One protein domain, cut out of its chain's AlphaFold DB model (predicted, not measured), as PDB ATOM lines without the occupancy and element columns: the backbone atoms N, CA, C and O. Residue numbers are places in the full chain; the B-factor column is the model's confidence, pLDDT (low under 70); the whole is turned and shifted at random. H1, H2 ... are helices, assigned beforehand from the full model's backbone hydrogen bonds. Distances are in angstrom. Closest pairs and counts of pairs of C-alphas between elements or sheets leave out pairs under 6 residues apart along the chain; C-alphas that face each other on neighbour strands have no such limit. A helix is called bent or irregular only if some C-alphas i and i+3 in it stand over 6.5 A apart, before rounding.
ATOM      1  N   LEU A 173      14.373  14.042  -2.078       93.81
ATOM      2  CA  LEU A 173      15.662  14.290  -2.730       93.81
ATOM      3  C   LEU A 173      16.215  13.039  -3.416       93.81
ATOM      4  O   LEU A 173      16.760  13.138  -4.517       93.81
ATOM      5  N   GLU A 174      16.054  11.868  -2.806       91.94
ATOM      6  CA  GLU A 174      16.421  10.589  -3.410       91.94
ATOM      7  C   GLU A 174      15.627  10.341  -4.698       91.94
ATOM      8  O   GLU A 174      16.196  10.013  -5.749       91.94
ATOM      9  N   GLY A 175      14.322  10.614  -4.664       89.75
ATOM     10  CA  GLY A 175      13.479  10.543  -5.846       89.75
ATOM     11  C   GLY A 175      13.926  11.497  -6.961       89.75
ATOM     12  O   GLY A 175      14.043  11.099  -8.127       89.75
ATOM     13  N   GLN A 176      14.234  12.750  -6.619       90.81
ATOM     14  CA  GLN A 176      14.752  13.733  -7.575       90.81
ATOM     15  C   GLN A 176      16.103  13.303  -8.163       90.81
ATOM     16  O   GLN A 176      16.333  13.441  -9.370       90.81
ATOM     17  N   TYR A 177      16.990  12.747  -7.337       93.25
ATOM     18  CA  TYR A 177      18.283  12.235  -7.775       93.25
ATOM     19  C   TYR A 177      18.122  11.119  -8.812       93.25
ATOM     20  O   TYR A 177      18.782  11.146  -9.857       93.25
ATOM     21  N   HIS A 178      17.212  10.173  -8.578       89.00
ATOM     22  CA  HIS A 178      16.968   9.071  -9.504       89.00
ATOM     23  C   HIS A 178      16.437   9.559 -10.867       89.00
ATOM     24  O   HIS A 178      16.916   9.132 -11.928       89.00
ATOM     25  N   ASP A 179      15.508  10.518 -10.855       86.50
ATOM     26  CA  ASP A 179      14.959  11.147 -12.062       86.50
ATOM     27  C   ASP A 179      16.042  11.889 -12.868       86.50
ATOM     28  O   ASP A 179      16.142  11.748 -14.097       86.50
ATOM     29  N   LEU A 180      16.884  12.670 -12.184       89.00
ATOM     30  CA  LEU A 180      17.983  13.416 -12.801       89.00
ATOM     31  C   LEU A 180      19.078  12.487 -13.329       89.00
ATOM     32  O   LEU A 180      19.587  12.710 -14.431       89.00
ATOM     33  N   SER A 181      19.409  11.426 -12.596       90.94
ATOM     34  CA  SER A 181      20.380  10.411 -13.015       90.94
ATOM     35  C   SER A 181      19.915   9.693 -14.285       90.94
ATOM     36  O   SER A 181      20.667   9.599 -15.262       90.94
ATOM     37  N   SER A 182      18.640   9.300 -14.339       86.56
ATOM     38  CA  SER A 182      18.027   8.695 -15.527       86.56
ATOM     39  C   SER A 182      18.057   9.642 -16.729       86.56
ATOM     40  O   SER A 182      18.456   9.252 -17.829       86.56
ATOM     41  N   LYS A 183      17.719  10.926 -16.526       85.12
ATOM     42  CA  LYS A 183      17.816  11.956 -17.575       85.12
ATOM     43  C   LYS A 183      19.255  12.144 -18.057       85.12
ATOM     44  O   LYS A 183      19.477  12.237 -19.262       85.12
ATOM     45  N   ARG A 184      20.229  12.188 -17.147       90.50
ATOM     46  CA  ARG A 184      21.653  12.313 -17.484       90.50
ATOM     47  C   ARG A 184      22.122  11.143 -18.344       90.50
ATOM     48  O   ARG A 184      22.798  11.361 -19.346       90.50
ATOM     49  N   ASN A 185      21.769   9.916 -17.966       90.00
ATOM     50  CA  ASN A 185      22.167   8.715 -18.699       90.00
ATOM     51  C   ASN A 185      21.548   8.694 -20.104       90.00
ATOM     52  O   ASN A 185      22.254   8.425 -21.075       90.00
ATOM     53  N   PHE A 186      20.277   9.089 -20.225       85.69
ATOM     54  CA  PHE A 186      19.610   9.249 -21.516       85.69
ATOM     55  C   PHE A 186      20.315  10.283 -22.411       85.69
ATOM     56  O   PHE A 186      20.692   9.972 -23.541       85.69
ATOM     57  N   LEU A 187      20.584  11.487 -21.896       86.25
ATOM     58  CA  LEU A 187      21.278  12.528 -22.663       86.25
ATOM     59  C   LEU A 187      22.683  12.082 -23.088       86.25
ATOM     60  O   LEU A 187      23.086  12.337 -24.217       86.25
ATOM     61  N   ARG A 188      23.411  11.358 -22.228       91.69
ATOM     62  CA  ARG A 188      24.703  10.756 -22.595       91.69
ATOM     63  C   ARG A 188      24.564   9.749 -23.735       91.69
ATOM     64  O   ARG A 188      25.372   9.787 -24.659       91.69
ATOM     65  N   SER A 189      23.559   8.869 -23.698       90.38
ATOM     66  CA  SER A 189      23.326   7.921 -24.798       90.38
ATOM     67  C   SER A 189      22.993   8.626 -26.112       90.38
ATOM     68  O   SER A 189      23.505   8.233 -27.156       90.38
ATOM     69  N   LEU A 190      22.217   9.706 -26.047       86.50
ATOM     70  CA  LEU A 190      21.807  10.497 -27.200       86.50
ATOM     71  C   LEU A 190      22.990  11.273 -27.801       86.50
ATOM     72  O   LEU A 190      23.212  11.205 -29.004       86.50
ATOM     73  N   VAL A 191      23.830  11.897 -26.969       90.94
ATOM     74  CA  VAL A 191      25.092  12.515 -27.417       90.94
ATOM     75  C   VAL A 191      26.010  11.484 -28.074       90.94
ATOM     76  O   VAL A 191      26.564  11.747 -29.137       90.94
ATOM     77  N   ASN A 192      26.152  10.295 -27.485       93.12
ATOM     78  CA  ASN A 192      26.973   9.233 -28.068       93.12
ATOM     79  C   ASN A 192      26.410   8.725 -29.402       93.12
ATOM     80  O   ASN A 192      27.190   8.396 -30.295       93.12
ATOM     81  N   LYS A 193      25.081   8.656 -29.542       90.50
ATOM     82  CA  LYS A 193      24.408   8.287 -30.791       90.50
ATOM     83  C   LYS A 193      24.676   9.331 -31.876       90.50
ATOM     84  O   LYS A 193      25.254   8.983 -32.898       90.50
ATOM     85  N   TYR A 194      24.378  10.604 -31.609       87.81
ATOM     86  CA  TYR A 194      24.608  11.681 -32.575       87.81
ATOM     87  C   TYR A 194      26.081  11.861 -32.921       87.81
ATOM     88  O   TYR A 194      26.404  12.138 -34.068       87.81
ATOM     89  N   LYS A 195      26.993  11.655 -31.967       92.12
ATOM     90  CA  LYS A 195      28.429  11.669 -32.255       92.12
ATOM     91  C   LYS A 195      28.811  10.577 -33.257       92.12
ATOM     92  O   LYS A 195      29.517  10.867 -34.208       92.12
ATOM     93  N   LYS A 196      28.320   9.345 -33.081       92.31
ATOM     94  CA  LYS A 196      28.561   8.251 -34.038       92.31
ATOM     95  C   LYS A 196      27.964   8.546 -35.414       92.31
ATOM     96  O   LYS A 196      28.597   8.250 -36.421       92.31
ATOM     97  N   GLU A 197      26.766   9.124 -35.460       89.31
ATOM     98  CA  GLU A 197      26.125   9.532 -36.715       89.31
ATOM     99  C   GLU A 197      26.947  10.628 -37.404       89.31
ATOM    100  O   GLU A 197      27.314  10.478 -38.563       89.31
ATOM    101  N   PHE A 198      27.361  11.656 -36.665       87.44
ATOM    102  CA  PHE A 198      28.215  12.726 -37.170       87.44
ATOM    103  C   PHE A 198      29.567  12.205 -37.679       87.44
ATOM    104  O   PHE A 198      29.950  12.498 -38.809       87.44
ATOM    105  N   GLU A 215      18.385  29.442 -50.279       86.38
ATOM    106  CA  GLU A 215      17.697  28.155 -50.105       86.38
ATOM    107  C   GLU A 215      17.877  27.582 -48.694       86.38
ATOM    108  O   GLU A 215      16.904  27.187 -48.061       86.38
ATOM    109  N   ARG A 216      19.097  27.608 -48.139       86.06
ATOM    110  CA  ARG A 216      19.319  27.193 -46.741       86.06
ATOM    111  C   ARG A 216      18.535  28.048 -45.755       86.06
ATOM    112  O   ARG A 216      17.943  27.501 -44.835       86.06
ATOM    113  N   ALA A 217      18.517  29.367 -45.947       87.81
ATOM    114  CA  ALA A 217      17.742  30.261 -45.093       87.81
ATOM    115  C   ALA A 217      16.232  29.976 -45.183       87.81
ATOM    116  O   ALA A 217      15.546  30.049 -44.169       87.81
ATOM    117  N   ALA A 218      15.732  29.597 -46.363       90.00
ATOM    118  CA  ALA A 218      14.342  29.191 -46.560       90.00
ATOM    119  C   ALA A 218      14.010  27.828 -45.921       90.00
ATOM    120  O   ALA A 218      12.874  27.621 -45.508       90.00
ATOM    121  N   LEU A 219      14.988  26.922 -45.802       89.62
ATOM    122  CA  LEU A 219      14.831  25.607 -45.164       89.62
ATOM    123  C   LEU A 219      14.994  25.636 -43.634       89.62
ATOM    124  O   LEU A 219      14.495  24.739 -42.959       89.62
ATOM    125  N   MET A 220      15.648  26.658 -43.068       88.69
ATOM    126  CA  MET A 220      15.853  26.778 -41.614       88.69
ATOM    127  C   MET A 220      14.563  26.657 -40.780       88.69
ATOM    128  O   MET A 220      14.581  25.894 -39.819       88.69
ATOM    129  N   PRO A 221      13.435  27.309 -41.133       92.25
ATOM    130  CA  PRO A 221      12.188  27.165 -40.379       92.25
ATOM    131  C   PRO A 221      11.669  25.725 -40.335       92.25
ATOM    132  O   PRO A 221      11.084  25.310 -39.338       92.25
ATOM    133  N   GLN A 222      11.885  24.957 -41.407       91.38
ATOM    134  CA  GLN A 222      11.482  23.556 -41.467       91.38
ATOM    135  C   GLN A 222      12.398  22.679 -40.607       91.38
ATOM    136  O   GLN A 222      11.903  21.853 -39.851       91.38
ATOM    137  N   ILE A 223      13.709  22.938 -40.620       88.81
ATOM    138  CA  ILE A 223      14.670  22.277 -39.723       88.81
ATOM    139  C   ILE A 223      14.322  22.548 -38.248       88.81
ATOM    140  O   ILE A 223      14.354  21.635 -37.424       88.81
ATOM    141  N   ASP A 224      13.950  23.782 -37.901       90.62
ATOM    142  CA  ASP A 224      13.524  24.132 -36.539       90.62
ATOM    143  C   ASP A 224      12.229  23.400 -36.133       90.62
ATOM    144  O   ASP A 224      12.073  22.983 -34.975       90.62
ATOM    145  N   LEU A 225      11.308  23.211 -37.086       92.31
ATOM    146  CA  LEU A 225      10.091  22.425 -36.892       92.31
ATOM    147  C   LEU A 225      10.425  20.949 -36.637       92.31
ATOM    148  O   LEU A 225       9.935  20.383 -35.660       92.31
ATOM    149  N   ASP A 226      11.310  20.359 -37.441       89.06
ATOM    150  CA  ASP A 226      11.735  18.962 -37.320       89.06
ATOM    151  C   ASP A 226      12.411  18.699 -35.963       89.06
ATOM    152  O   ASP A 226      12.038  17.771 -35.247       89.06
ATOM    153  N   ILE A 227      13.308  19.592 -35.519       88.50
ATOM    154  CA  ILE A 227      13.920  19.528 -34.175       88.50
ATOM    155  C   ILE A 227      12.849  19.574 -33.074       88.50
ATOM    156  O   ILE A 227      12.977  18.939 -32.020       88.50
ATOM    157  N   THR A 228      11.792  20.359 -33.278       91.44
ATOM    158  CA  THR A 228      10.695  20.479 -32.313       91.44
ATOM    159  C   THR A 228       9.845  19.211 -32.274       91.44
ATOM    160  O   THR A 228       9.481  18.769 -31.178       91.44
ATOM    161  N   ILE A 229       9.580  18.603 -33.433       90.50
ATOM    162  CA  ILE A 229       8.868  17.328 -33.565       90.50
ATOM    163  C   ILE A 229       9.660  16.212 -32.881       90.50
ATOM    164  O   ILE A 229       9.114  15.562 -31.989       90.50
ATOM    165  N   GLU A 230      10.956  16.067 -33.169       85.88
ATOM    166  CA  GLU A 230      11.815  15.053 -32.537       85.88
ATOM    167  C   GLU A 230      11.832  15.185 -31.005       85.88
ATOM    168  O   GLU A 230      11.693  14.205 -30.268       85.88
ATOM    169  N   ARG A 231      11.927  16.417 -30.484       84.88
ATOM    170  CA  ARG A 231      11.823  16.679 -29.035       84.88
ATOM    171  C   ARG A 231      10.442  16.339 -28.476       84.88
ATOM    172  O   ARG A 231      10.324  15.975 -27.300       84.88
ATOM    173  N   GLY A 232       9.389  16.529 -29.264       87.81
ATOM    174  CA  GLY A 232       8.021  16.149 -28.921       87.81
ATOM    175  C   GLY A 232       7.870  14.634 -28.804       87.81
ATOM    176  O   GLY A 232       7.358  14.145 -27.795       87.81
ATOM    177  N   GLU A 233       8.390  13.896 -29.780       85.19
ATOM    178  CA  GLU A 233       8.398  12.433 -29.804       85.19
ATOM    179  C   GLU A 233       9.223  11.846 -28.655       85.19
ATOM    180  O   GLU A 233       8.741  10.960 -27.945       85.19
ATOM    181  N   GLU A 234      10.405  12.406 -28.372       81.44
ATOM    182  CA  GLU A 234      11.225  12.018 -27.217       81.44
ATOM    183  C   GLU A 234      10.433  12.151 -25.906       81.44
ATOM    184  O   GLU A 234      10.411  11.247 -25.064       81.44
ATOM    185  N   LYS A 235       9.740  13.285 -25.725       84.81
ATOM    186  CA  LYS A 235       8.901  13.517 -24.543       84.81
ATOM    187  C   LYS A 235       7.739  12.533 -24.484       84.81
ATOM    188  O   LYS A 235       7.443  12.058 -23.389       84.81
ATOM    189  N   LYS A 236       7.095  12.231 -25.614       85.69
ATOM    190  CA  LYS A 236       5.981  11.274 -25.688       85.69
ATOM    191  C   LYS A 236       6.428   9.868 -25.282       85.69
ATOM    192  O   LYS A 236       5.716   9.213 -24.535       85.69
ATOM    193  N   GLN A 237       7.630   9.449 -25.676       80.62
ATOM    194  CA  GLN A 237       8.193   8.150 -25.291       80.62
ATOM    195  C   GLN A 237       8.630   8.096 -23.819       80.62
ATOM    196  O   GLN A 237       8.460   7.080 -23.149       80.62
ATOM    197  N   ARG A 238       9.207   9.179 -23.283       81.38
ATOM    198  CA  ARG A 238       9.779   9.179 -21.924       81.38
ATOM    199  C   ARG A 238       8.790   9.495 -20.813       81.38
ATOM    200  O   ARG A 238       9.003   9.051 -19.686       81.38
ATOM    201  N   ARG A 239       7.780  10.326 -21.082       84.06
ATOM    202  CA  ARG A 239       6.833  10.781 -20.056       84.06
ATOM    203  C   ARG A 239       6.101   9.624 -19.373       84.06
ATOM    204  O   ARG A 239       6.133   9.653 -18.148       84.06
ATOM    205  N   PRO A 240       5.528   8.634 -20.087       86.75
ATOM    206  CA  PRO A 240       4.838   7.508 -19.455       86.75
ATOM    207  C   PRO A 240       5.756   6.782 -18.474       86.75
ATOM    208  O   PRO A 240       5.542   6.851 -17.273       86.75
ATOM    209  N   LYS A 241       6.918   6.318 -18.949       84.56
ATOM    210  CA  LYS A 241       7.910   5.633 -18.110       84.56
ATOM    211  C   LYS A 241       8.391   6.458 -16.909       84.56
ATOM    212  O   LYS A 241       8.717   5.909 -15.862       84.56
ATOM    213  N   LYS A 242       8.485   7.786 -17.048       85.62
ATOM    214  CA  LYS A 242       8.822   8.669 -15.921       85.62
ATOM    215  C   LYS A 242       7.711   8.662 -14.866       85.62
ATOM    216  O   LYS A 242       8.020   8.642 -13.679       85.62
ATOM    217  N   TRP A 243       6.456   8.751 -15.298       87.94
ATOM    218  CA  TRP A 243       5.301   8.714 -14.409       87.94
ATOM    219  C   TRP A 243       5.157   7.349 -13.750       87.94
ATOM    220  O   TRP A 243       5.055   7.315 -12.530       87.94
ATOM    221  N   ASP A 244       5.295   6.268 -14.511       89.38
ATOM    222  CA  ASP A 244       5.282   4.891 -14.012       89.38
ATOM    223  C   ASP A 244       6.316   4.713 -12.900       89.38
ATOM    224  O   ASP A 244       5.971   4.420 -11.763       89.38
ATOM    225  N   ASN A 245       7.582   5.042 -13.178       87.81
ATOM    226  CA  ASN A 245       8.655   4.941 -12.188       87.81
ATOM    227  C   ASN A 245       8.408   5.809 -10.944       87.81
ATOM    228  O   ASN A 245       8.856   5.463  -9.851       87.81
ATOM    229  N   ARG A 246       7.755   6.967 -11.102       89.75
ATOM    230  CA  ARG A 246       7.413   7.841  -9.976       89.75
ATOM    231  C   ARG A 246       6.300   7.232  -9.131       89.75
ATOM    232  O   ARG A 246       6.403   7.277  -7.913       89.75
ATOM    233  N   ILE A 247       5.263   6.695  -9.767       91.25
ATOM    234  CA  ILE A 247       4.145   6.041  -9.088       91.25
ATOM    235  C   ILE A 247       4.649   4.795  -8.363       91.25
ATOM    236  O   ILE A 247       4.392   4.670  -7.174       91.25
ATOM    237  N   SER A 248       5.445   3.942  -9.018       90.75
ATOM    238  CA  SER A 248       6.051   2.771  -8.375       90.75
ATOM    239  C   SER A 248       6.850   3.161  -7.135       90.75
ATOM    240  O   SER A 248       6.622   2.587  -6.085       90.75
ATOM    241  N   ARG A 249       7.698   4.198  -7.215       90.44
ATOM    242  CA  ARG A 249       8.486   4.668  -6.064       90.44
ATOM    243  C   ARG A 249       7.615   5.147  -4.900       90.44
ATOM    244  O   ARG A 249       7.961   4.905  -3.755       90.44
ATOM    245  N   ILE A 250       6.515   5.844  -5.187       91.38
ATOM    246  CA  ILE A 250       5.577   6.290  -4.145       91.38
ATOM    247  C   ILE A 250       4.884   5.083  -3.507       91.38
ATOM    248  O   ILE A 250       4.688   5.074  -2.299       91.38
ATOM    249  N   ILE A 251       4.529   4.062  -4.290       93.19
ATOM    250  CA  ILE A 251       3.956   2.827  -3.745       93.19
ATOM    251  C   ILE A 251       4.994   2.084  -2.892       93.19
ATOM    252  O   ILE A 251       4.656   1.646  -1.801       93.19
ATOM    253  N   ASP A 252       6.253   2.012  -3.330       92.00
ATOM    254  CA  ASP A 252       7.345   1.422  -2.543       92.00
ATOM    255  C   ASP A 252       7.574   2.195  -1.219       92.00
ATOM    256  O   ASP A 252       7.856   1.594  -0.188       92.00
ATOM    257  N   GLU A 253       7.416   3.527  -1.219       91.31
ATOM    258  CA  GLU A 253       7.464   4.354   0.001       91.31
ATOM    259  C   GLU A 253       6.277   4.055   0.933       91.31
ATOM    260  O   GLU A 253       6.444   4.017   2.150       91.31
ATOM    261  N   ILE A 254       5.085   3.796   0.383       92.06
ATOM    262  CA  ILE A 254       3.923   3.354   1.169       92.06
ATOM    263  C   ILE A 254       4.172   1.964   1.766       92.06
ATOM    264  O   ILE A 254       3.854   1.763   2.933       92.06
ATOM    265  N   ASP A 255       4.784   1.038   1.021       92.56
ATOM    266  CA  ASP A 255       5.186  -0.281   1.533       92.56
ATOM    267  C   ASP A 255       6.155  -0.156   2.718       92.56
ATOM    268  O   ASP A 255       5.929  -0.748   3.773       92.56
ATOM    269  N   GLU A 256       7.186   0.685   2.598       91.31
ATOM    270  CA  GLU A 256       8.103   0.937   3.713       91.31
ATOM    271  C   GLU A 256       7.359   1.524   4.925       91.31
ATOM    272  O   GLU A 256       7.597   1.119   6.065       91.31
ATOM    273  N   LEU A 257       6.432   2.461   4.705       91.19
ATOM    274  CA  LEU A 257       5.627   3.043   5.781       91.19
ATOM    275  C   LEU A 257       4.665   2.028   6.416       91.19
ATOM    276  O   LEU A 257       4.457   2.092   7.627       91.19
ATOM    277  N   ASN A 258       4.130   1.077   5.653       93.31
ATOM    278  CA  ASN A 258       3.298  -0.016   6.159       93.31
ATOM    279  C   ASN A 258       4.080  -0.946   7.099       93.31
ATOM    280  O   ASN A 258       3.582  -1.300   8.173       93.31
ATOM    281  N   ASP A 259       5.326  -1.278   6.751       91.38
ATOM    282  CA  ASP A 259       6.218  -2.023   7.645       91.38
ATOM    283  C   ASP A 259       6.417  -1.253   8.960       91.38
ATOM    284  O   ASP A 259       6.308  -1.813  10.053       91.38
ATOM    285  N   ARG A 260       6.609   0.074   8.879       89.75
ATOM    286  CA  ARG A 260       6.727   0.928  10.074       89.75
ATOM    287  C   ARG A 260       5.441   1.014  10.884       89.75
ATOM    288  O   ARG A 260       5.523   1.065  12.107       89.75
ATOM    289  N   LEU A 261       4.267   1.040  10.260       90.44
ATOM    290  CA  LEU A 261       2.987   1.005  10.976       90.44
ATOM    291  C   LEU A 261       2.830  -0.306  11.751       90.44
ATOM    292  O   LEU A 261       2.410  -0.289  12.910       90.44
ATOM    293  N   THR A 262       3.269  -1.418  11.163       91.00
ATOM    294  CA  THR A 262       3.292  -2.727  11.825       91.00
ATOM    295  C   THR A 262       4.266  -2.742  13.008       91.00
ATOM    296  O   THR A 262       3.875  -3.142  14.106       91.00
ATOM    297  N   ASP A 263       5.485  -2.212  12.842       88.25
ATOM    298  CA  ASP A 263       6.465  -2.022  13.931       88.25
ATOM    299  C   ASP A 263       5.900  -1.139  15.062       88.25
ATOM    300  O   ASP A 263       6.171  -1.335  16.249       88.25
ATOM    301  N   LEU A 264       5.088  -0.145  14.697       89.19
ATOM    302  CA  LEU A 264       4.383   0.734  15.618       89.19
ATOM    303  C   LEU A 264       3.091   0.113  16.157       89.19
ATOM    304  O   LEU A 264       2.374   0.822  16.851       89.19
ATOM    305  N   GLY A 265       2.768  -1.155  15.896       86.50
ATOM    306  CA  GLY A 265       1.574  -1.820  16.427       86.50
ATOM    307  C   GLY A 265       0.247  -1.249  15.915       86.50
ATOM    308  O   GLY A 265      -0.736  -1.268  16.654       86.50
ATOM    309  N   LEU A 266       0.228  -0.724  14.687       89.94
ATOM    310  CA  LEU A 266      -0.949  -0.211  13.976       89.94
ATOM    311  C   LEU A 266      -1.216  -1.027  12.690       89.94
ATOM    312  O   LEU A 266      -1.217  -0.462  11.597       89.94
ATOM    313  N   PRO A 267      -1.422  -2.356  12.781       90.44
ATOM    314  CA  PRO A 267      -1.612  -3.201  11.599       90.44
ATOM    315  C   PRO A 267      -2.914  -2.889  10.844       90.44
ATOM    316  O   PRO A 267      -2.986  -3.103   9.641       90.44
ATOM    317  N   ASP A 268      -3.925  -2.349  11.529       90.31
ATOM    318  CA  ASP A 268      -5.230  -2.038  10.934       90.31
ATOM    319  C   ASP A 268      -5.197  -0.793  10.026       90.31
ATOM    320  O   ASP A 268      -6.119  -0.571   9.245       90.31
ATOM    321  N   GLU A 269      -4.145   0.028  10.124       90.00
ATOM    322  CA  GLU A 269      -3.951   1.233   9.301       90.00
ATOM    323  C   GLU A 269      -3.093   0.974   8.052       90.00
ATOM    324  O   GLU A 269      -2.842   1.893   7.269       90.00
ATOM    325  N   VAL A 270      -2.634  -0.266   7.860       91.62
ATOM    326  CA  VAL A 270      -1.816  -0.668   6.712       91.62
ATOM    327  C   VAL A 270      -2.620  -0.540   5.420       91.62
ATOM    328  O   VAL A 270      -3.752  -1.012   5.307       91.62
ATOM    329  N   VAL A 271      -2.017   0.099   4.420       91.44
ATOM    330  CA  VAL A 271      -2.627   0.291   3.102       91.44
ATOM    331  C   VAL A 271      -2.307  -0.905   2.209       91.44
ATOM    332  O   VAL A 271      -1.147  -1.279   2.083       91.44
ATOM    333  N   ASP A 272      -3.309  -1.457   1.528       90.44
ATOM    334  CA  ASP A 272      -3.095  -2.500   0.519       90.44
ATOM    335  C   ASP A 272      -2.400  -1.921  -0.727       90.44
ATOM    336  O   ASP A 272      -3.003  -1.252  -1.576       90.44
ATOM    337  N   THR A 273      -1.095  -2.154  -0.821       89.44
ATOM    338  CA  THR A 273      -0.264  -1.707  -1.938       89.44
ATOM    339  C   THR A 273      -0.389  -2.598  -3.162       89.44
ATOM    340  O   THR A 273      -0.156  -2.107  -4.268       89.44
ATOM    341  N   GLU A 274      -0.820  -3.853  -3.030       87.12
ATOM    342  CA  GLU A 274      -1.068  -4.736  -4.172       87.12
ATOM    343  C   GLU A 274      -2.259  -4.221  -4.982       87.12
ATOM    344  O   GLU A 274      -2.151  -4.056  -6.201       87.12
ATOM    345  N   ALA A 275      -3.343  -3.830  -4.305       88.88
ATOM    346  CA  ALA A 275      -4.487  -3.180  -4.943       88.88
ATOM    347  C   ALA A 275      -4.103  -1.856  -5.632       88.88
ATOM    348  O   ALA A 275      -4.578  -1.553  -6.731       88.88
ATOM    349  N   LEU A 276      -3.211  -1.062  -5.025       88.50
ATOM    350  CA  LEU A 276      -2.701   0.167  -5.646       88.50
ATOM    351  C   LEU A 276      -1.848  -0.127  -6.884       88.50
ATOM    352  O   LEU A 276      -1.992   0.562  -7.896       88.50
ATOM    353  N   ARG A 277      -0.981  -1.144  -6.838       89.81
ATOM    354  CA  ARG A 277      -0.186  -1.552  -8.004       89.81
ATOM    355  C   ARG A 277      -1.086  -2.018  -9.132       89.81
ATOM    356  O   ARG A 277      -0.869  -1.595 -10.259       89.81
ATOM    357  N   GLU A 278      -2.110  -2.808  -8.836       89.56
ATOM    358  CA  GLU A 278      -3.059  -3.266  -9.845       89.56
ATOM    359  C   GLU A 278      -3.829  -2.100 -10.486       89.56
ATOM    360  O   GLU A 278      -3.963  -2.045 -11.705       89.56
ATOM    361  N   LYS A 279      -4.262  -1.118  -9.688       88.56
ATOM    362  CA  LYS A 279      -4.991   0.062 -10.175       88.56
ATOM    363  C   LYS A 279      -4.170   0.951 -11.112       88.56
ATOM    364  O   LYS A 279      -4.712   1.512 -12.059       88.56
ATOM    365  N   TYR A 280      -2.888   1.156 -10.808       85.62
ATOM    366  CA  TYR A 280      -2.023   2.058 -11.581       85.62
ATOM    367  C   TYR A 280      -1.176   1.342 -12.640       85.62
ATOM    368  O   TYR A 280      -0.667   1.995 -13.549       85.62
ATOM    369  N   PHE A 281      -1.048   0.018 -12.541       86.88
ATOM    370  CA  PHE A 281      -0.384  -0.850 -13.508       86.88
ATOM    371  C   PHE A 281      -1.288  -2.045 -13.845       86.88
ATOM    372  O   PHE A 281      -0.931  -3.186 -13.531       86.88
ATOM    373  N   PRO A 282      -2.459  -1.808 -14.466       79.56
ATOM    374  CA  PRO A 282      -3.372  -2.885 -14.810       79.56
ATOM    375  C   PRO A 282      -2.674  -3.895 -15.721       79.56
ATOM    376  O   PRO A 282      -1.979  -3.553 -16.682       79.56
ATOM    377  N   SER A 283      -2.847  -5.175 -15.405       72.25
ATOM    378  CA  SER A 283      -2.420  -6.265 -16.277       72.25
ATOM    379  C   SER A 283      -3.091  -6.093 -17.644       72.25
ATOM    380  O   SER A 283      -4.289  -5.830 -17.701       72.25
ATOM    381  N   LYS A 284      -2.366  -6.321 -18.747       62.62
ATOM    382  CA  LYS A 284      -2.909  -6.211 -20.122       62.62
ATOM    383  C   LYS A 284      -4.196  -7.020 -20.362       62.62
ATOM    384  O   LYS A 284      -4.963  -6.702 -21.259       62.62
ATOM    385  N   GLU A 285      -4.427  -8.065 -19.569       56.59
ATOM    386  CA  GLU A 285      -5.653  -8.871 -19.591       56.59
ATOM    387  C   GLU A 285      -6.869  -8.142 -18.985       56.59
ATOM    388  O   GLU A 285      -7.983  -8.333 -19.459       56.59
ATOM    389  N   LYS A 286      -6.666  -7.270 -17.987       55.72
ATOM    390  CA  LYS A 286      -7.716  -6.442 -17.364       55.72
ATOM    391  C   LYS A 286      -7.993  -5.161 -18.162       55.72
ATOM    392  O   LYS A 286      -9.140  -4.747 -18.264       55.72
ATOM    393  N   GLU A 287      -6.967  -4.604 -18.807       53.62
ATOM    394  CA  GLU A 287      -7.079  -3.427 -19.688       53.62
ATOM    395  C   GLU A 287      -7.984  -3.689 -20.912       53.62
ATOM    396  O   GLU A 287      -8.728  -2.809 -21.338       53.62
ATOM    397  N   ASN A 288      -7.965  -4.911 -21.460       53.47
ATOM    398  CA  ASN A 288      -8.872  -5.305 -22.545       53.47
ATOM    399  C   ASN A 288     -10.314  -5.533 -22.051       53.47
ATOM    400  O   ASN A 288     -11.251  -5.174 -22.754       53.47
ATOM    401  N   ALA A 289     -10.495  -6.077 -20.843       54.91
ATOM    402  CA  ALA A 289     -11.819  -6.342 -20.272       54.91
ATOM    403  C   ALA A 289     -12.564  -5.059 -19.847       54.91
ATOM    404  O   ALA A 289     -13.783  -4.984 -19.980       54.91
ATOM    405  N   GLU A 290     -11.855  -4.033 -19.359       54.22
ATOM    406  CA  GLU A 290     -12.465  -2.731 -19.034       54.22
ATOM    407  C   GLU A 290     -12.812  -1.906 -20.284       54.22
ATOM    408  O   GLU A 290     -13.815  -1.192 -20.284       54.22
ATOM    409  N   ASN A 291     -12.035  -2.027 -21.369       54.44
ATOM    410  CA  ASN A 291     -12.360  -1.369 -22.639       54.44
ATOM    411  C   ASN A 291     -13.571  -2.011 -23.339       54.44
ATOM    412  O   ASN A 291     -14.411  -1.277 -23.851       54.44
TER     413      ASN A 291
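This is residues 173 to 198 and 215 to 291 of the 302 residues of the protein "Psp-related protein" of Tritrichomonas foetus (UniProt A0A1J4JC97). One very long helix, H2, makes the longest axis; H1 runs the opposite way and splays from it, short H3 folds back beside H2, and small H4 follows beyond. The 103 printed residues, all helix in class, hold H1, H2, H3 and H4 in chain order and no named strand. The whole is extended, radius of gyration of the C-alphas 21.3 A, spanning 74 by 37 by 22 A.

Find C-alpha 215 at (17.697, 28.155, -50.105); H2, residues 215 to 263, runs 71.7 A to C-alpha 263 at (6.465, -2.022, 13.931). It is only just irregular, C-alphas 218 and 221 being 6.9 A apart, with a kink of 30 degrees near residue 222. Find H1 at residues 173 to 198, 36.7 A, H3 at 273 to 280, 10.5 A, and H4 at 284 to 291, 10.9 A.

H1, with residues 175 to 179 alone, only just touches H2, with 3 pairs of C-alphas within 8 A, the closest Asp 179 and Lys 242 at 7.7 A; the tilt is shallow, 31 degrees, opposite ways. H2 and H3 form a helical hairpin at 22 degrees; their closest C-alphas, Ile 251 and Thr 273, are 6.5 A apart. H4 is apart from H1, H2 and H3. Every O i to N i+4 pair is within hydrogen-bond range in H1 and H3, 41 of 45 in H2 and 2 of 4 in H4.

Residues 199 to 214 are not printed, and C-alphas 198 and 215 are 22.7 A apart across the cut. Of the links printed whole, none is long. Residues 284 to 291 have pLDDT under 70.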